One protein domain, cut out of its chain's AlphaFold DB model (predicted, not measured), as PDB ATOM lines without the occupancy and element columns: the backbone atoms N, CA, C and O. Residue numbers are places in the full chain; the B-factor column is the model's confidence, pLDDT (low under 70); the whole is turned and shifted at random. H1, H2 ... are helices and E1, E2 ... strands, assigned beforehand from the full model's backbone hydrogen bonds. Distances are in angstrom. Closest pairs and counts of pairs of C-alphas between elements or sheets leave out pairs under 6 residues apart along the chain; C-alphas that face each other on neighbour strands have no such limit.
ATOM      1  N   ASN A   5       8.673 -88.731-102.165       81.75
ATOM      2  CA  ASN A   5       8.844 -88.951-100.723       81.75
ATOM      3  C   ASN A   5       8.940 -87.601 -99.993       81.75
ATOM      4  O   ASN A   5       9.475 -86.645-100.554       81.75
ATOM      5  N   LEU A   6       8.461 -87.523 -98.749       88.75
ATOM      6  CA  LEU A   6       8.592 -86.350 -97.883       88.75
ATOM      7  C   LEU A   6       9.557 -86.644 -96.730       88.75
ATOM      8  O   LEU A   6       9.275 -87.493 -95.882       88.75
ATOM      9  N   LEU A   7      10.668 -85.904 -96.678       92.12
ATOM     10  CA  LEU A   7      11.551 -85.833 -95.514       92.12
ATOM     11  C   LEU A   7      11.210 -84.587 -94.690       92.12
ATOM     12  O   LEU A   7      11.370 -83.464 -95.165       92.12
ATOM     13  N   LEU A   8      10.764 -84.788 -93.452       94.62
ATOM     14  CA  LEU A   8      10.423 -83.718 -92.519       94.62
ATOM     15  C   LEU A   8      11.397 -83.721 -91.336       94.62
ATOM     16  O   LEU A   8      11.383 -84.636 -90.515       94.62
ATOM     17  N   CYS A   9      12.235 -82.691 -91.235       95.44
ATOM     18  CA  CYS A   9      13.253 -82.587 -90.191       95.44
ATOM     19  C   CYS A   9      12.937 -81.463 -89.199       95.44
ATOM     20  O   CYS A   9      12.649 -80.339 -89.605       95.44
ATOM     21  N   PHE A  10      13.056 -81.751 -87.902       95.88
ATOM     22  CA  PHE A  10      12.842 -80.784 -86.823       95.88
ATOM     23  C   PHE A  10      14.141 -80.474 -86.075       95.88
ATOM     24  O   PHE A  10      14.972 -81.359 -85.862       95.88
ATOM     25  N   ASP A  11      14.298 -79.228 -85.623       95.75
ATOM     26  CA  ASP A  11      15.236 -78.925 -84.541       95.75
ATOM     27  C   ASP A  11      14.699 -79.450 -83.205       95.75
ATOM     28  O   ASP A  11      13.488 -79.572 -83.040       95.75
ATOM     29  N   ALA A  12      15.566 -79.762 -82.240       94.69
ATOM     30  CA  ALA A  12      15.105 -80.220 -80.930       94.69
ATOM     31  C   ALA A  12      14.814 -79.040 -79.993       94.69
ATOM     32  O   ALA A  12      13.673 -78.847 -79.567       94.69
ATOM     33  N   PHE A  13      15.834 -78.246 -79.669       90.62
ATOM     34  CA  PHE A  13      15.727 -77.172 -78.682       90.62
ATOM     35  C   PHE A  13      14.903 -75.991 -79.197       90.62
ATOM     36  O   PHE A  13      15.092 -75.519 -80.309       90.62
ATOM     37  N   GLY A  14      13.962 -75.506 -78.388       86.62
ATOM     38  CA  GLY A  14      13.083 -74.390 -78.759       86.62
ATOM     39  C   GLY A  14      12.011 -74.742 -79.797       86.62
ATOM     40  O   GLY A  14      11.183 -73.893 -80.105       86.62
ATOM     41  N   THR A  15      12.000 -75.984 -80.295       92.06
ATOM     42  CA  THR A  15      11.003 -76.488 -81.252       92.06
ATOM     43  C   THR A  15      10.247 -77.684 -80.675       92.06
ATOM     44  O   THR A  15       9.041 -77.605 -80.461       92.06
ATOM     45  N   GLU A 111      10.305 -80.046 -70.942       95.31
ATOM     46  CA  GLU A 111       8.914 -80.171 -71.353       95.31
ATOM     47  C   GLU A 111       8.778 -79.983 -72.863       95.31
ATOM     48  O   GLU A 111       9.705 -79.549 -73.557       95.31
ATOM     49  N   THR A 112       7.600 -80.326 -73.365       94.62
ATOM     50  CA  THR A 112       7.204 -80.166 -74.759       94.62
ATOM     51  C   THR A 112       5.849 -79.471 -74.833       94.62
ATOM     52  O   THR A 112       5.126 -79.413 -73.836       94.62
ATOM     53  N   GLU A 113       5.488 -78.950 -76.005       90.06
ATOM     54  CA  GLU A 113       4.166 -78.366 -76.207       90.06
ATOM     55  C   GLU A 113       3.065 -79.419 -75.969       90.06
ATOM     56  O   GLU A 113       3.172 -80.530 -76.497       90.06
ATOM     57  N   PRO A 114       1.985 -79.107 -75.220       87.12
ATOM     58  CA  PRO A 114       1.022 -80.112 -74.752       87.12
ATOM     59  C   PRO A 114       0.408 -80.991 -75.851       87.12
ATOM     60  O   PRO A 114       0.040 -82.136 -75.602       87.12
ATOM     61  N   SER A 115       0.302 -80.467 -77.076       91.00
ATOM     62  CA  SER A 115      -0.280 -81.177 -78.223       91.00
ATOM     63  C   SER A 115       0.751 -81.846 -79.140       91.00
ATOM     64  O   SER A 115       0.348 -82.477 -80.117       91.00
ATOM     65  N   LEU A 116       2.059 -81.738 -78.867       90.88
ATOM     66  CA  LEU A 116       3.105 -82.211 -79.782       90.88
ATOM     67  C   LEU A 116       3.025 -83.723 -80.016       90.88
ATOM     68  O   LEU A 116       3.000 -84.177 -81.158       90.88
ATOM     69  N   VAL A 117       2.940 -84.507 -78.939       92.06
ATOM     70  CA  VAL A 117       2.900 -85.977 -79.022       92.06
ATOM     71  C   VAL A 117       1.690 -86.443 -79.832       92.06
ATOM     72  O   VAL A 117       1.802 -87.324 -80.682       92.06
ATOM     73  N   GLU A 118       0.528 -85.827 -79.607       92.75
ATOM     74  CA  GLU A 118      -0.683 -86.152 -80.359       92.75
ATOM     75  C   GLU A 118      -0.588 -85.691 -81.822       92.75
ATOM     76  O   GLU A 118      -1.072 -86.387 -82.713       92.75
ATOM     77  N   ALA A 119       0.075 -84.566 -82.099       92.25
ATOM     78  CA  ALA A 119       0.313 -84.091 -83.459       92.25
ATOM     79  C   ALA A 119       1.196 -85.059 -84.264       92.25
ATOM     80  O   ALA A 119       0.832 -85.410 -85.384       92.25
ATOM     81  N   PHE A 120       2.295 -85.560 -83.687       93.88
ATOM     82  CA  PHE A 120       3.150 -86.568 -84.332       93.88
ATOM     83  C   PHE A 120       2.384 -87.870 -84.599       93.88
ATOM     84  O   PHE A 120       2.415 -88.391 -85.717       93.88
ATOM     85  N   LYS A 121       1.603 -88.345 -83.620       91.06
ATOM     86  CA  LYS A 121       0.755 -89.537 -83.786       91.06
ATOM     87  C   LYS A 121      -0.292 -89.355 -84.882       91.06
ATOM     88  O   LYS A 121      -0.515 -90.270 -85.675       91.06
ATOM     89  N   LYS A 122      -0.934 -88.185 -84.961       91.50
ATOM     90  CA  LYS A 122      -1.886 -87.854 -86.034       91.50
ATOM     91  C   LYS A 122      -1.207 -87.801 -87.397       91.50
ATOM     92  O   LYS A 122      -1.741 -88.377 -88.338       91.50
ATOM     93  N   LEU A 123      -0.033 -87.178 -87.485       90.56
ATOM     94  CA  LEU A 123       0.747 -87.088 -88.717       90.56
ATOM     95  C   LEU A 123       1.163 -88.476 -89.232       90.56
ATOM     96  O   LEU A 123       1.106 -88.727 -90.430       90.56
ATOM     97  N   ARG A 124       1.513 -89.408 -88.332       88.88
ATOM     98  CA  ARG A 124       1.821 -90.803 -88.691       88.88
ATOM     99  C   ARG A 124       0.601 -91.611 -89.115       88.88
ATOM    100  O   ARG A 124       0.712 -92.433 -90.017       88.88
ATOM    101  N   ARG A 125      -0.551 -91.401 -88.470       87.88
ATOM    102  CA  ARG A 125      -1.808 -92.083 -88.830       87.88
ATOM    103  C   ARG A 125      -2.376 -91.586 -90.158       87.88
ATOM    104  O   ARG A 125      -2.930 -92.384 -90.902       87.88
ATOM    105  N   ASN A 126      -2.225 -90.292 -90.439       87.94
ATOM    106  CA  ASN A 126      -2.766 -89.622 -91.618       87.94
ATOM    107  C   ASN A 126      -1.657 -88.848 -92.354       87.94
ATOM    108  O   ASN A 126      -1.659 -87.612 -92.324       87.94
ATOM    109  N   PRO A 127      -0.692 -89.537 -92.990       85.88
ATOM    110  CA  PRO A 127       0.338 -88.866 -93.772       85.88
ATOM    111  C   PRO A 127      -0.285 -88.144 -94.984       85.88
ATOM    112  O   PRO A 127      -1.325 -88.583 -95.490       85.88
ATOM    113  N   PRO A 128       0.322 -87.047 -95.480       84.88
ATOM    114  CA  PRO A 128      -0.215 -86.327 -96.632       84.88
ATOM    115  C   PRO A 128      -0.264 -87.231 -97.872       84.88
ATOM    116  O   PRO A 128       0.748 -87.798 -98.280       84.88
ATOM    117  N   GLN A 129      -1.442 -87.353 -98.492       84.50
ATOM    118  CA  GLN A 129      -1.687 -88.311 -99.583       84.50
ATOM    119  C   GLN A 129      -0.935 -87.995-100.888       84.50
ATOM    120  O   GLN A 129      -0.926 -88.818-101.809       84.50
ATOM    121  N   GLU A 130      -0.343 -86.808-100.993       84.56
ATOM    122  CA  GLU A 130       0.465 -86.370-102.135       84.56
ATOM    123  C   GLU A 130       1.856 -87.030-102.179       84.56
ATOM    124  O   GLU A 130       2.480 -87.061-103.243       84.56
ATOM    125  N   PHE A 131       2.306 -87.620-101.065       82.69
ATOM    126  CA  PHE A 131       3.597 -88.298-100.952       82.69
ATOM    127  C   PHE A 131       3.448 -89.819-100.828       82.69
ATOM    128  O   PHE A 131       2.432 -90.325-100.357       82.69
ATOM    129  N   ASP A 132       4.471 -90.546-101.278       81.12
ATOM    130  CA  ASP A 132       4.544 -92.011-101.238       81.12
ATOM    131  C   ASP A 132       4.995 -92.516 -99.857       81.12
ATOM    132  O   ASP A 132       4.412 -93.436 -99.289       81.12
ATOM    133  N   SER A 133       5.998 -91.854 -99.274       82.75
ATOM    134  CA  SER A 133       6.532 -92.157 -97.945       82.75
ATOM    135  C   SER A 133       6.803 -90.877 -97.162       82.75
ATOM    136  O   SER A 133       7.300 -89.892 -97.711       82.75
ATOM    137  N   LEU A 134       6.510 -90.914 -95.861       89.25
ATOM    138  CA  LEU A 134       6.886 -89.887 -94.893       89.25
ATOM    139  C   LEU A 134       8.021 -90.416 -94.009       89.25
ATOM    140  O   LEU A 134       7.891 -91.462 -93.361       89.25
ATOM    141  N   VAL A 135       9.115 -89.660 -93.956       91.44
ATOM    142  CA  VAL A 135      10.239 -89.892 -93.045       91.44
ATOM    143  C   VAL A 135      10.432 -88.651 -92.180       91.44
ATOM    144  O   VAL A 135      10.525 -87.541 -92.698       91.44
ATOM    145  N   ILE A 136      10.476 -88.834 -90.863       95.06
ATOM    146  CA  ILE A 136      10.614 -87.748 -89.891       95.06
ATOM    147  C   ILE A 136      11.952 -87.878 -89.166       95.06
ATOM    148  O   ILE A 136      12.210 -88.898 -88.529       95.06
ATOM    149  N   GLY A 137      12.782 -86.840 -89.233       96.00
ATOM    150  CA  GLY A 137      14.099 -86.793 -88.597       96.00
ATOM    151  C   GLY A 137      14.245 -85.651 -87.592       96.00
ATOM    152  O   GLY A 137      13.505 -84.667 -87.624       96.00
ATOM    153  N   VAL A 138      15.238 -85.753 -86.709       97.50
ATOM    154  CA  VAL A 138      15.673 -84.642 -85.845       97.50
ATOM    155  C   VAL A 138      17.082 -84.210 -86.234       97.50
ATOM    156  O   VAL A 138      17.994 -85.033 -86.218       97.50
ATOM    157  N   ILE A 139      17.270 -82.922 -86.539       97.25
ATOM    158  CA  ILE A 139      18.577 -82.313 -86.829       97.25
ATOM    159  C   ILE A 139      18.847 -81.220 -85.796       97.25
ATOM    160  O   ILE A 139      18.203 -80.172 -85.823       97.25
ATOM    161  N   THR A 140      19.809 -81.424 -84.898       96.25
ATOM    162  CA  THR A 140      19.987 -80.553 -83.722       96.25
ATOM    163  C   THR A 140      21.451 -80.349 -83.340       96.25
ATOM    164  O   THR A 140      22.257 -81.277 -83.410       96.25
ATOM    165  N   ASN A 141      21.787 -79.143 -82.875       95.12
ATOM    166  CA  ASN A 141      23.098 -78.845 -82.289       95.12
ATOM    167  C   ASN A 141      23.078 -79.301 -80.826       95.12
ATOM    168  O   ASN A 141      22.687 -78.549 -79.938       95.12
ATOM    169  N   SER A 142      23.352 -80.584 -80.602       93.44
ATOM    170  CA  SER A 142      23.256 -81.221 -79.290       93.44
ATOM    171  C   SER A 142      24.108 -82.488 -79.236       93.44
ATOM    172  O   SER A 142      24.615 -82.968 -80.251       93.44
ATOM    173  N   ASP A 143      24.220 -83.041 -78.035       92.06
ATOM    174  CA  ASP A 143      24.767 -84.366 -77.770       92.06
ATOM    175  C   ASP A 143      23.756 -85.513 -77.965       92.06
ATOM    176  O   ASP A 143      22.633 -85.346 -78.451       92.06
ATOM    177  N   ASP A 144      24.200 -86.700 -77.567       89.44
ATOM    178  CA  ASP A 144      23.577 -87.999 -77.755       89.44
ATOM    179  C   ASP A 144      22.352 -88.297 -76.870       89.44
ATOM    180  O   ASP A 144      21.751 -89.366 -77.017       89.44
ATOM    181  N   ARG A 145      21.938 -87.372 -75.994       92.88
ATOM    182  CA  ARG A 145      20.804 -87.557 -75.064       92.88
ATOM    183  C   ARG A 145      19.441 -87.187 -75.647       92.88
ATOM    184  O   ARG A 145      18.411 -87.538 -75.077       92.88
ATOM    185  N   ILE A 146      19.390 -86.504 -76.790       95.19
ATOM    186  CA  ILE A 146      18.121 -86.070 -77.408       95.19
ATOM    187  C   ILE A 146      17.109 -87.217 -77.596       95.19
ATOM    188  O   ILE A 146      15.946 -87.034 -77.221       95.19
ATOM    189  N   PRO A 147      17.495 -88.411 -78.092       94.31
ATOM    190  CA  PRO A 147      16.556 -89.521 -78.222       94.31
ATOM    191  C   PRO A 147      15.924 -89.955 -76.890       94.31
ATOM    192  O   PRO A 147      14.726 -90.252 -76.851       94.31
ATOM    193  N   SER A 148      16.687 -89.966 -75.788       93.94
ATOM    194  CA  SER A 148      16.164 -90.369 -74.474       93.94
ATOM    195  C   SER A 148      15.206 -89.322 -73.908       93.94
ATOM    196  O   SER A 148      14.157 -89.681 -73.371       93.94
ATOM    197  N   ILE A 149      15.513 -88.034 -74.103       96.25
ATOM    198  CA  ILE A 149      14.648 -86.925 -73.689       96.25
ATOM    199  C   ILE A 149      13.293 -87.035 -74.397       96.25
ATOM    200  O   ILE A 149      12.259 -87.102 -73.734       96.25
ATOM    201  N   LEU A 150      13.293 -87.139 -75.729       96.25
ATOM    202  CA  LEU A 150      12.067 -87.241 -76.528       96.25
ATOM    203  C   LEU A 150      11.255 -88.501 -76.184       96.25
ATOM    204  O   LEU A 150      10.034 -88.428 -76.044       96.25
ATOM    205  N   SER A 151      11.930 -89.633 -75.953       95.12
ATOM    206  CA  SER A 151      11.277 -90.878 -75.519       95.12
ATOM    207  C   SER A 151      10.579 -90.713 -74.170       95.12
ATOM    208  O   SER A 151       9.437 -91.132 -73.990       95.12
ATOM    209  N   SER A 152      11.240 -90.058 -73.212       96.06
ATOM    210  CA  SER A 152      10.678 -89.833 -71.877       96.06
ATOM    211  C   SER A 152       9.465 -88.889 -71.876       96.06
ATOM    212  O   SER A 152       8.647 -88.953 -70.959       96.06
ATOM    213  N   LEU A 153       9.331 -88.054 -72.913       94.94
ATOM    214  CA  LEU A 153       8.193 -87.160 -73.148       94.94
ATOM    215  C   LEU A 153       7.017 -87.854 -73.858       94.94
ATOM    216  O   LEU A 153       5.965 -87.245 -74.031       94.94
ATOM    217  N   GLY A 154       7.160 -89.133 -74.221       93.69
ATOM    218  CA  GLY A 154       6.072 -89.960 -74.748       93.69
ATOM    219  C   GLY A 154       6.037 -90.116 -76.270       93.69
ATOM    220  O   GLY A 154       5.046 -90.645 -76.781       93.69
ATOM    221  N   LEU A 155       7.085 -89.689 -76.985       94.00
ATOM    222  CA  LEU A 155       7.278 -90.002 -78.406       94.00
ATOM    223  C   LEU A 155       7.907 -91.393 -78.570       94.00
ATOM    224  O   LEU A 155       8.796 -91.779 -77.813       94.00
ATOM    225  N   ALA A 156       7.486 -92.139 -79.588       93.56
ATOM    226  CA  ALA A 156       8.164 -93.356 -80.016       93.56
ATOM    227  C   ALA A 156       9.383 -92.989 -80.874       93.56
ATOM    228  O   ALA A 156       9.248 -92.599 -82.032       93.56
ATOM    229  N   VAL A 157      10.584 -93.107 -80.316       93.25
ATOM    230  CA  VAL A 157      11.816 -92.631 -80.955       93.25
ATOM    231  C   VAL A 157      12.662 -93.799 -81.457       93.25
ATOM    232  O   VAL A 157      12.942 -94.738 -80.709       93.25
ATOM    233  N   SER A 158      13.062 -93.745 -82.727       90.75
ATOM    234  CA  SER A 158      13.936 -94.742 -83.346       90.75
ATOM    235  C   SER A 158      15.348 -94.717 -82.744       90.75
ATOM    236  O   SER A 158      15.878 -93.643 -82.454       90.75
ATOM    237  N   PRO A 159      16.017 -95.876 -82.591       86.75
ATOM    238  CA  PRO A 159      17.417 -95.921 -82.165       86.75
ATOM    239  C   PRO A 159      18.397 -95.480 -83.266       86.75
ATOM    240  O   PRO A 159      19.601 -95.415 -83.018       86.75
ATOM    241  N   LEU A 160      17.909 -95.234 -84.486       88.38
ATOM    242  CA  LEU A 160      18.735 -94.966 -85.653       88.38
ATOM    243  C   LEU A 160      19.381 -93.573 -85.568       88.38
ATOM    244  O   LEU A 160      18.712 -92.538 -85.636       88.38
ATOM    245  N   ARG A 161      20.709 -93.555 -85.441       89.44
ATOM    246  CA  ARG A 161      21.518 -92.336 -85.329       89.44
ATOM    247  C   ARG A 161      22.644 -92.347 -86.344       89.44
ATOM    248  O   ARG A 161      23.322 -93.367 -86.506       89.44
ATOM    249  N   TYR A 162      22.872 -91.200 -86.977       89.56
ATOM    250  CA  TYR A 162      23.967 -91.035 -87.926       89.56
ATOM    251  C   TYR A 162      25.314 -91.453 -87.314       89.56
ATOM    252  O   TYR A 162      25.609 -91.143 -86.163       89.56
ATOM    253  N   GLY A 163      26.127 -92.190 -88.075       81.56
ATOM    254  CA  GLY A 163      27.463 -92.618 -87.647       81.56
ATOM    255  C   GLY A 163      27.507 -93.723 -86.580       81.56
ATOM    256  O   GLY A 163      28.599 -94.093 -86.147       81.56
ATOM    257  N   THR A 164      26.366 -94.283 -86.161       80.31
ATOM    258  CA  THR A 164      26.313 -95.407 -85.208       80.31
ATOM    259  C   THR A 164      25.991 -96.730 -85.909       80.31
ATOM    260  O   THR A 164      25.270 -96.762 -86.905       80.31
ATOM    261  N   LYS A 165      26.537 -97.852 -85.412       64.88
ATOM    262  CA  LYS A 165      26.215 -99.193 -85.931       64.88
ATOM    263  C   LYS A 165      24.819 -99.602 -85.450       64.88
ATOM    264  O   LYS A 165      24.690-100.194 -84.380       64.88
ATOM    265  N   SER A 166      23.786 -99.277 -86.219       64.94
ATOM    266  CA  SER A 166      22.412 -99.723 -85.964       64.94
ATOM    267  C   SER A 166      22.054-100.909 -86.862       64.94
ATOM    268  O   SER A 166      22.353-100.911 -88.052       64.94
ATOM    269  N   ASP A 167      21.408-101.925 -86.292       62.28
ATOM    270  CA  ASP A 167      20.894-103.073 -87.042       62.28
ATOM    271  C   ASP A 167      19.585-102.687 -87.742       62.28
ATOM    272  O   ASP A 167      18.533-102.581 -87.105       62.28
ATOM    273  N   LEU A 168      19.669-102.446 -89.053       64.50
ATOM    274  CA  LEU A 168      18.543-101.979 -89.861       64.50
ATOM    275  C   LEU A 168      17.408-103.012 -89.966       64.50
ATOM    276  O   LEU A 168      16.267-102.641 -90.222       64.50
ATOM    277  N   THR A 169      17.684-104.294 -89.705       56.75
ATOM    278  CA  THR A 169      16.672-105.362 -89.777       56.75
ATOM    279  C   THR A 169      15.594-105.232 -88.696       56.75
ATOM    280  O   THR A 169      14.476-105.709 -88.874       56.75
ATOM    281  N   LYS A 170      15.886-104.512 -87.604       54.59
ATOM    282  CA  LYS A 170      14.954-104.278 -86.488       54.59
ATOM    283  C   LYS A 170      13.964-103.131 -86.724       54.59
ATOM    284  O   LYS A 170      13.103-102.907 -85.876       54.59
ATOM    285  N   LEU A 171      14.072-102.404 -87.842       61.91
ATOM    286  CA  LEU A 171      13.151-101.317 -88.204       61.91
ATOM    287  C   LEU A 171      11.828-101.809 -88.811       61.91
ATOM    288  O   LEU A 171      10.867-101.045 -88.831       61.91
ATOM    289  N   ASN A 172      11.752-103.061 -89.274       56.81
ATOM    290  CA  ASN A 172      10.578-103.555 -90.002       56.81
ATOM    291  C   ASN A 172       9.358-103.846 -89.108       56.81
ATOM    292  O   ASN A 172       8.234-103.796 -89.597       56.81
ATOM    293  N   ASP A 173       9.555-104.075 -87.804       54.88
ATOM    294  CA  ASP A 173       8.483-104.518 -86.895       54.88
ATOM    295  C   ASP A 173       7.895-103.408 -86.000       54.88
ATOM    296  O   ASP A 173       6.952-103.656 -85.245       54.88
ATOM    297  N   LYS A 174       8.424-102.174 -86.042       67.88
ATOM    298  CA  LYS A 174       7.943-101.060 -85.201       67.88
ATOM    299  C   LYS A 174       7.826 -99.744 -85.960       67.88
ATOM    300  O   LYS A 174       8.778 -99.272 -86.571       67.88
ATOM    301  N   THR A 175       6.668 -99.101 -85.825       76.44
ATOM    302  CA  THR A 175       6.446 -97.725 -86.272       76.44
ATOM    303  C   THR A 175       6.939 -96.742 -85.212       76.44
ATOM    304  O   THR A 175       6.541 -96.805 -84.049       76.44
ATOM    305  N   TYR A 176       7.822 -95.829 -85.615       90.69
ATOM    306  CA  TYR A 176       8.343 -94.762 -84.764       90.69
ATOM    307  C   TYR A 176       7.702 -93.420 -85.139       90.69
ATOM    308  O   TYR A 176       7.403 -93.167 -86.304       90.69
ATOM    309  N   ASP A 177       7.517 -92.537 -84.157       93.56
ATOM    310  CA  ASP A 177       7.125 -91.145 -84.386       93.56
ATOM    311  C   ASP A 177       8.281 -90.368 -85.039       93.56
ATOM    312  O   ASP A 177       8.044 -89.558 -85.934       93.56
ATOM    313  N   ILE A 178       9.531 -90.680 -84.674       94.50
ATOM    314  CA  ILE A 178      10.770 -90.117 -85.240       94.50
ATOM    315  C   ILE A 178      11.643 -91.263 -85.763       94.50
ATOM    316  O   ILE A 178      11.984 -92.166 -85.002       94.50
ATOM    317  N   ASP A 179      12.003 -91.227 -87.048       92.56
ATOM    318  CA  ASP A 179      12.698 -92.315 -87.748       92.56
ATOM    319  C   ASP A 179      14.221 -92.297 -87.562       92.56
ATOM    320  O   ASP A 179      14.838 -93.363 -87.533       92.56
ATOM    321  N   PHE A 180      14.839 -91.115 -87.453       94.06
ATOM    322  CA  PHE A 180      16.287 -90.982 -87.275       94.06
ATOM    323  C   PHE A 180      16.705 -89.661 -86.628       94.06
ATOM    324  O   PHE A 180      15.927 -88.710 -86.508       94.06
ATOM    325  N   HIS A 181      17.982 -89.599 -86.249       94.75
ATOM    326  CA  HIS A 181      18.576 -88.444 -85.592       94.75
ATOM    327  C   HIS A 181      19.941 -88.089 -86.199       94.75
ATOM    328  O   HIS A 181      20.811 -88.950 -86.359       94.75
ATOM    329  N   CYS A 182      20.155 -86.790 -86.422       95.62
ATOM    330  CA  CYS A 182      21.429 -86.167 -86.777       95.62
ATOM    331  C   CYS A 182      21.764 -85.071 -85.748       95.62
ATOM    332  O   CYS A 182      21.256 -83.952 -85.796       95.62
ATOM    333  N   MET A 183      22.613 -85.410 -84.784       95.25
ATOM    334  CA  MET A 183      23.068 -84.514 -83.724       95.25
ATOM    335  C   MET A 183      24.458 -84.010 -84.092       95.25
ATOM    336  O   MET A 183      25.252 -84.782 -84.634       95.25
ATOM    337  N   SER A 184      24.783 -82.755 -83.783       94.12
ATOM    338  CA  SER A 184      26.118 -82.211 -84.071       94.12
ATOM    339  C   SER A 184      27.247 -83.049 -83.466       94.12
ATOM    340  O   SER A 184      28.293 -83.222 -84.094       94.12
ATOM    341  N   TYR A 185      27.001 -83.672 -82.312       93.75
ATOM    342  CA  TYR A 185      27.915 -84.632 -81.695       93.75
ATOM    343  C   TYR A 185      28.223 -85.856 -82.569       93.75
ATOM    344  O   TYR A 185      29.364 -86.316 -82.629       93.75
ATOM    345  N   ASP A 186      27.221 -86.390 -83.265       91.25
ATOM    346  CA  ASP A 186      27.377 -87.575 -84.110       91.25
ATOM    347  C   ASP A 186      27.952 -87.229 -85.483       91.25
ATOM    348  O   ASP A 186      28.792 -87.958 -86.005       91.25
ATOM    349  N   VAL A 187      27.520 -86.103 -86.053       91.69
ATOM    350  CA  VAL A 187      27.947 -85.657 -87.385       91.69
ATOM    351  C   VAL A 187      29.345 -85.024 -87.353       91.69
ATOM    352  O   VAL A 187      30.082 -85.100 -88.332       91.69
ATOM    353  N   GLY A 188      29.730 -84.414 -86.230       89.88
ATOM    354  CA  GLY A 188      30.995 -83.693 -86.080       89.88
ATOM    355  C   GLY A 188      30.922 -82.209 -86.449       89.88
ATOM    356  O   GLY A 188      31.937 -81.526 -86.377       89.88
ATOM    357  N   VAL A 189      29.750 -81.703 -86.850       88.00
ATOM    358  CA  VAL A 189      29.535 -80.297 -87.225       88.00
ATOM    359  C   VAL A 189      28.182 -79.792 -86.744       88.00
ATOM    360  O   VAL A 189      27.251 -80.573 -86.555       88.00
ATOM    361  N   GLU A 190      28.054 -78.479 -86.590       89.50
ATOM    362  CA  GLU A 190      26.829 -77.812 -86.146       89.50
ATOM    363  C   GLU A 190      26.100 -77.119 -87.303       89.50
ATOM    364  O   GLU A 190      26.721 -76.611 -88.237       89.50
ATOM    365  N   LYS A 191      24.768 -77.027 -87.223       92.44
ATOM    366  CA  LYS A 191      23.987 -76.116 -88.070       92.44
ATOM    367  C   LYS A 191      24.523 -74.687 -87.898       92.44
ATOM    368  O   LYS A 191      24.756 -74.289 -86.754       92.44
ATOM    369  N   PRO A 192      24.652 -73.903 -88.985       92.12
ATOM    370  CA  PRO A 192      24.091 -74.144 -90.322       92.12
ATOM    371  C   PRO A 192      25.022 -74.867 -91.325       92.12
ATOM    372  O   PRO A 192      24.793 -74.762 -92.529       92.12
ATOM    373  N   ASP A 193      26.061 -75.593 -90.891       87.56
ATOM    374  CA  ASP A 193      26.958 -76.318 -91.808       87.56
ATOM    375  C   ASP A 193      26.191 -77.341 -92.667       87.56
ATOM    376  O   ASP A 193      25.463 -78.189 -92.150       87.56
ATOM    377  N   LYS A 194      26.377 -77.290 -93.994       83.31
ATOM    378  CA  LYS A 194      25.657 -78.139 -94.960       83.31
ATOM    379  C   LYS A 194      25.819 -79.640 -94.693       83.31
ATOM    380  O   LYS A 194      24.900 -80.406 -94.977       83.31
ATOM    381  N   ARG A 195      26.948 -80.072 -94.117       83.25
ATOM    382  CA  ARG A 195      27.235 -81.494 -93.863       83.25
ATOM    383  C   ARG A 195      26.232 -82.140 -92.902       83.25
ATOM    384  O   ARG A 195      25.966 -83.328 -93.038       83.25
ATOM    385  N   ILE A 196      25.627 -81.380 -91.981       90.56
ATOM    386  CA  ILE A 196      24.604 -81.919 -91.066       90.56
ATOM    387  C   ILE A 196      23.265 -82.191 -91.761       90.56
ATOM    388  O   ILE A 196      22.540 -83.100 -91.363       90.56
ATOM    389  N   PHE A 197      22.959 -81.454 -92.828       90.00
ATOM    390  CA  PHE A 197      21.785 -81.707 -93.659       90.00
ATOM    391  C   PHE A 197      22.040 -82.878 -94.614       90.00
ATOM    392  O   PHE A 197      21.197 -83.765 -94.713       90.00
ATOM    393  N   GLY A 198      23.243 -82.967 -95.194       81.75
ATOM    394  CA  GLY A 198      23.659 -84.140 -95.976       81.75
ATOM    395  C   GLY A 198      23.663 -85.438 -95.157       81.75
ATOM    396  O   GLY A 198      23.299 -86.498 -95.659       81.75
ATOM    397  N   ALA A 199      23.979 -85.365 -93.858       88.56
ATOM    398  CA  ALA A 199      23.832 -86.499 -92.947       88.56
ATOM    399  C   ALA A 199      22.372 -86.982 -92.867       88.56
ATOM    400  O   ALA A 199      22.128 -88.184 -92.887       88.56
ATOM    401  N   ALA A 200      21.403 -86.065 -92.819       91.12
ATOM    402  CA  ALA A 200      19.981 -86.401 -92.785       91.12
ATOM    403  C   ALA A 200      19.483 -87.008 -94.109       91.12
ATOM    404  O   ALA A 200      18.688 -87.946 -94.089       91.12
ATOM    405  N   GLU A 201      19.989 -86.530 -95.246       85.56
ATOM    406  CA  GLU A 201      19.729 -87.124 -96.564       85.56
ATOM    407  C   GLU A 201      20.285 -88.554 -96.658       85.56
ATOM    408  O   GLU A 201      19.599 -89.455 -97.139       85.56
ATOM    409  N   HIS A 202      21.478 -88.805 -96.111       82.62
ATOM    410  CA  HIS A 202      22.029 -90.160 -96.015       82.62
ATOM    411  C   HIS A 202      21.153 -91.078 -95.143       82.62
ATOM    412  O   HIS A 202      20.888 -92.223 -95.511       82.62
ATOM    413  N   MET A 203      20.636 -90.579 -94.013       87.69
ATOM    414  CA  MET A 203      19.702 -91.350 -93.179       87.69
ATOM    415  C   MET A 203      18.393 -91.659 -93.914       87.69
ATOM    416  O   MET A 203      17.877 -92.773 -93.809       87.69
ATOM    417  N   LEU A 204      17.867 -90.706 -94.694       86.56
ATOM    418  CA  LEU A 204      16.711 -90.932 -95.561       86.56
ATOM    419  C   LEU A 204      16.987 -92.066 -96.557       86.56
ATOM    420  O   LEU A 204      16.154 -92.963 -96.688       86.56
ATOM    421  N   ALA A 205      18.157 -92.058 -97.208       78.50
ATOM    422  CA  ALA A 205      18.568 -93.096 -98.154       78.50
ATOM    423  C   ALA A 205      18.549 -94.485 -97.510       78.50
ATOM    424  O   ALA A 205      17.971 -95.419 -98.065       78.50
ATOM    425  N   GLN A 206      19.124 -94.602 -96.307       79.75
ATOM    426  CA  GLN A 206      19.142 -95.848 -95.539       79.75
ATOM    427  C   GLN A 206      17.733 -96.346 -95.208       79.75
ATOM    428  O   GLN A 206      17.449 -97.535 -95.349       79.75
ATOM    429  N   ILE A 207      16.839 -95.449 -94.786       82.31
ATOM    430  CA  ILE A 207      15.465 -95.809 -94.413       82.31
ATOM    431  C   ILE A 207      14.651 -96.228 -95.636       82.31
ATOM    432  O   ILE A 207      13.928 -97.222 -95.568       82.31
ATOM    433  N   ILE A 208      14.755 -95.494 -96.746       78.31
ATOM    434  CA  ILE A 208      14.065 -95.850 -97.992       78.31
ATOM    435  C   ILE A 208      14.574 -97.204 -98.487       78.31
ATOM    436  O   ILE A 208      13.757 -98.094 -98.708       78.31
ATOM    437  N   SER A 209      15.898 -97.391 -98.555       72.88
ATOM    438  CA  SER A 209      16.549 -98.656 -98.927       72.88
ATOM    439  C   SER A 209      16.036 -99.830 -98.089       72.88
ATOM    440  O   SER A 209      15.615-100.844 -98.648       72.88
ATOM    441  N   ALA A 210      15.996 -99.673 -96.761       72.88
ATOM    442  CA  ALA A 210      15.512-100.703 -95.846       72.88
ATOM    443  C   ALA A 210      14.022-101.027 -96.050       72.88
ATOM    444  O   ALA A 210      13.641-102.195 -96.015       72.88
ATOM    445  N   ARG A 211      13.181-100.013 -96.304       76.19
ATOM    446  CA  ARG A 211      11.735-100.187 -96.538       76.19
ATOM    447  C   ARG A 211      11.418-100.794 -97.907       76.19
ATOM    448  O   ARG A 211      10.440-101.523 -98.023       76.19
ATOM    449  N   SER A 212      12.211-100.489 -98.935       68.06
ATOM    450  CA  SER A 212      11.966-100.927-100.315       68.06
ATOM    451  C   SER A 212      12.770-102.162-100.737       68.06
ATOM    452  O   SER A 212      12.566-102.656-101.843       68.06
ATOM    453  N   GLY A 213      13.711-102.634 -99.911       59.66
ATOM    454  CA  GLY A 213      14.606-103.750-100.240       59.66
ATOM    455  C   GLY A 213      15.638-103.441-101.336       59.66
ATOM    456  O   GLY A 213      16.154-104.367-101.957       59.66
ATOM    457  N   LYS A 214      15.924-102.155-101.594       55.22
ATOM    458  CA  LYS A 214      16.881-101.686-102.622       55.22
ATOM    459  C   LYS A 214      18.280-101.489-102.039       55.22
ATOM    460  O   LYS A 214      18.412-101.333-100.825       55.22
ATOM    461  N   ASN A 215      19.324-101.431-102.869       57.16
ATOM    462  CA  ASN A 215      20.684-101.164-102.389       57.16
ATOM    463  C   ASN A 215      20.856 -99.682-101.972       57.16
ATOM    464  O   ASN A 215      20.206 -98.781-102.508       57.16
ATOM    465  N   LEU A 216      21.752 -99.406-101.020       49.72
ATOM    466  CA  LEU A 216      21.971 -98.067-100.461       49.72
ATOM    467  C   LEU A 216      22.479 -97.074-101.517       49.72
ATOM    468  O   LEU A 216      21.995 -95.949-101.585       49.72
ATOM    469  N   SER A 217      23.384 -97.511-102.396       45.44
ATOM    470  CA  SER A 217      23.945 -96.679-103.474       45.44
ATOM    471  C   SER A 217      22.951 -96.370-104.602       45.44
ATOM    472  O   SER A 217      23.151 -95.427-105.366       45.44
ATOM    473  N   GLU A 218      21.888 -97.164-104.737       46.47
ATOM    474  CA  GLU A 218      20.755 -96.867-105.624       46.47
ATOM    475  C   GLU A 218      19.855 -95.809-104.984       46.47
ATOM    476  O   GLU A 218      19.428 -94.874-105.652       46.47
ATOM    477  N   SER A 219      19.647 -95.900-103.668       46.16
ATOM    478  CA  SER A 219      18.800 -94.970-102.911       46.16
ATOM    479  C   SER A 219      19.446 -93.585-102.741       46.16
ATOM    480  O   SER A 219      18.757 -92.572-102.824       46.16
ATOM    481  N   GLU A 220      20.770 -93.514-102.559       47.91
ATOM    482  CA  GLU A 220      21.523 -92.247-102.567       47.91
ATOM    483  C   GLU A 220      21.473 -91.565-103.944       47.91
ATOM    484  O   GLU A 220      21.279 -90.351-104.029       47.91
ATOM    485  N   GLY A 221      21.566 -92.352-105.023       44.69
ATOM    486  CA  GLY A 221      21.350 -91.875-106.391       44.69
ATOM    487  C   GLY A 221      19.934 -91.333-106.599       44.69
ATOM    488  O   GLY A 221      19.783 -90.224-107.105       44.69
ATOM    489  N   GLU A 222      18.904 -92.044-106.119       47.38
ATOM    490  CA  GLU A 222      17.493 -91.617-106.164       47.38
ATOM    491  C   GLU A 222      17.221 -90.306-105.389       47.38
ATOM    492  O   GLU A 222      16.334 -89.539-105.767       47.38
ATOM    493  N   ILE A 223      17.997 -89.996-104.343       50.53
ATOM    494  CA  ILE A 223      17.860 -88.748-103.570       50.53
ATOM    495  C   ILE A 223      18.541 -87.567-104.269       50.53
ATOM    496  O   ILE A 223      17.921 -86.512-104.395       50.53
ATOM    497  N   ILE A 224      19.755 -87.745-104.802       48.56
ATOM    498  CA  ILE A 224      20.404 -86.727-105.652       48.56
ATOM    499  C   ILE A 224      19.534 -86.458-106.891       48.56
ATOM    500  O   ILE A 224      19.298 -85.312-107.274       48.56
ATOM    501  N   MET A 225      18.966 -87.517-107.469       45.59
ATOM    502  CA  MET A 225      17.941 -87.463-108.506       45.59
ATOM    503  C   MET A 225      16.718 -86.635-108.088       45.59
ATOM    504  O   MET A 225      16.244 -85.817-108.874       45.59
ATOM    505  N   ALA A 226      16.181 -86.817-106.882       48.72
ATOM    506  CA  ALA A 226      15.031 -86.049-106.405       48.72
ATOM    507  C   ALA A 226      15.357 -84.566-106.119       48.72
ATOM    508  O   ALA A 226      14.434 -83.751-106.089       48.72
ATOM    509  N   ALA A 227      16.638 -84.223-105.943       52.53
ATOM    510  CA  ALA A 227      17.104 -82.896-105.535       52.53
ATOM    511  C   ALA A 227      17.444 -81.929-106.688       52.53
ATOM    512  O   ALA A 227      17.552 -80.737-106.441       52.53
ATOM    513  N   ILE A 228      17.605 -82.393-107.936       68.12
ATOM    514  CA  ILE A 228      17.886 -81.503-109.081       68.12
ATOM    515  C   ILE A 228      16.567 -80.953-109.620       68.12
ATOM    516  O   ILE A 228      15.865 -81.632-110.379       68.12
TER     517      ILE A 228
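What this domain is: This is residues 5 to 15 and 111 to 228 of the 750 residues of an uncharacterized protein of Gibberella fujikuroi (UniProt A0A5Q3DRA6). A small three-stranded parallel sheet, E1 E2 E3, has one long helix, H5, laid slantwise over one face, and a further helix, H6, packs on H5 away from the sheet. H1 and H2 only graze the sheet, while residues 153 to 167 form a long loop leading from H2 to the short H3. The printed part has 129 residues, with six named helices and three named strands in the order E1 H1 E2 H2 H3 E3 H4 H5 H6; the class is mixed, helices and strands. The whole is compact, with a radius of gyration of the C-alphas of 14.3 A and spans of 40 by 34 by 29 A.

Where its parts are: E1, residues 5 to 10, begins with C-alpha 5 at (8.844, -88.951, -100.723) and is 16.6 A long. After the cut, H1 is residues 116 to 125, 14.3 A. E2, residues 131 to 140, is 25.0 A long. H2 is residues 146 to 152 and H3 residues 168 to 171. E3, residues 180 to 183, has C-alpha 180 at (16.287, -90.982, -87.275). H4, residues 184 to 187, follows directly. H5, residues 194 to 212, is 27.1 A long. H6, residues 216 to 227, is 16.7 A long and ends with C-alpha 227 at (17.104, -82.896, -105.535).

How they stand to each other: E2 is the inner strand, parallel to E1 at 22 degrees, with N 8 and O 135 within hydrogen-bond range at 2.9 A. E2 and E3 are parallel at 28 degrees, with N 182 and O 138 2.8 A apart. E2, H2 H3, E3 form a strand-helix-strand unit, two parallel neighbour strands with helices between, whose crossover is right-handed. H5 is on the sheet in two layers, a helix on one face; its height over the sheet is 7.6 A, and it lies over E2 at 38 degrees on the local plane, slantwise to the strands. Its closest C-alphas to E3 are Ala 200 and Cys 182, 6.2 A. H5 touches H6 with residues 201 to 209 alone, at a steep tilt of 60 degrees, opposite ways; the closest C-alphas, of Ala 205 and Ser 219, are 5.1 A apart. With residues 195 to 199 alone H5 touches H4, the C-alphas of Ile 196 and Val 187 being 6.2 A apart. H4 only just is on the sheet, with 5 pairs of C-alphas within 10 A, and only grazes it. H3 and H5 are close but not clearly touching, the C-alphas of Leu 168 and Ala 210 being 6.8 A apart. H1 and H2 are apart. In H1, H2, H5 and H6 every O i to N i+4 pair is within hydrogen-bond range; H3 and H4 are too short for one.

The domain as a whole: The C-alphas farthest apart, of Pro 114 and Ser 217, are 40.3 A apart. Residues 16 to 110 are not printed, and C-alphas 15 and 111 are 10.8 A apart across the cut. The link from H2 to H3 is long, 15 residues. Mean pLDDT of the printed part is 82.5; residues 165 to 174 and 212 to 228 are under 70.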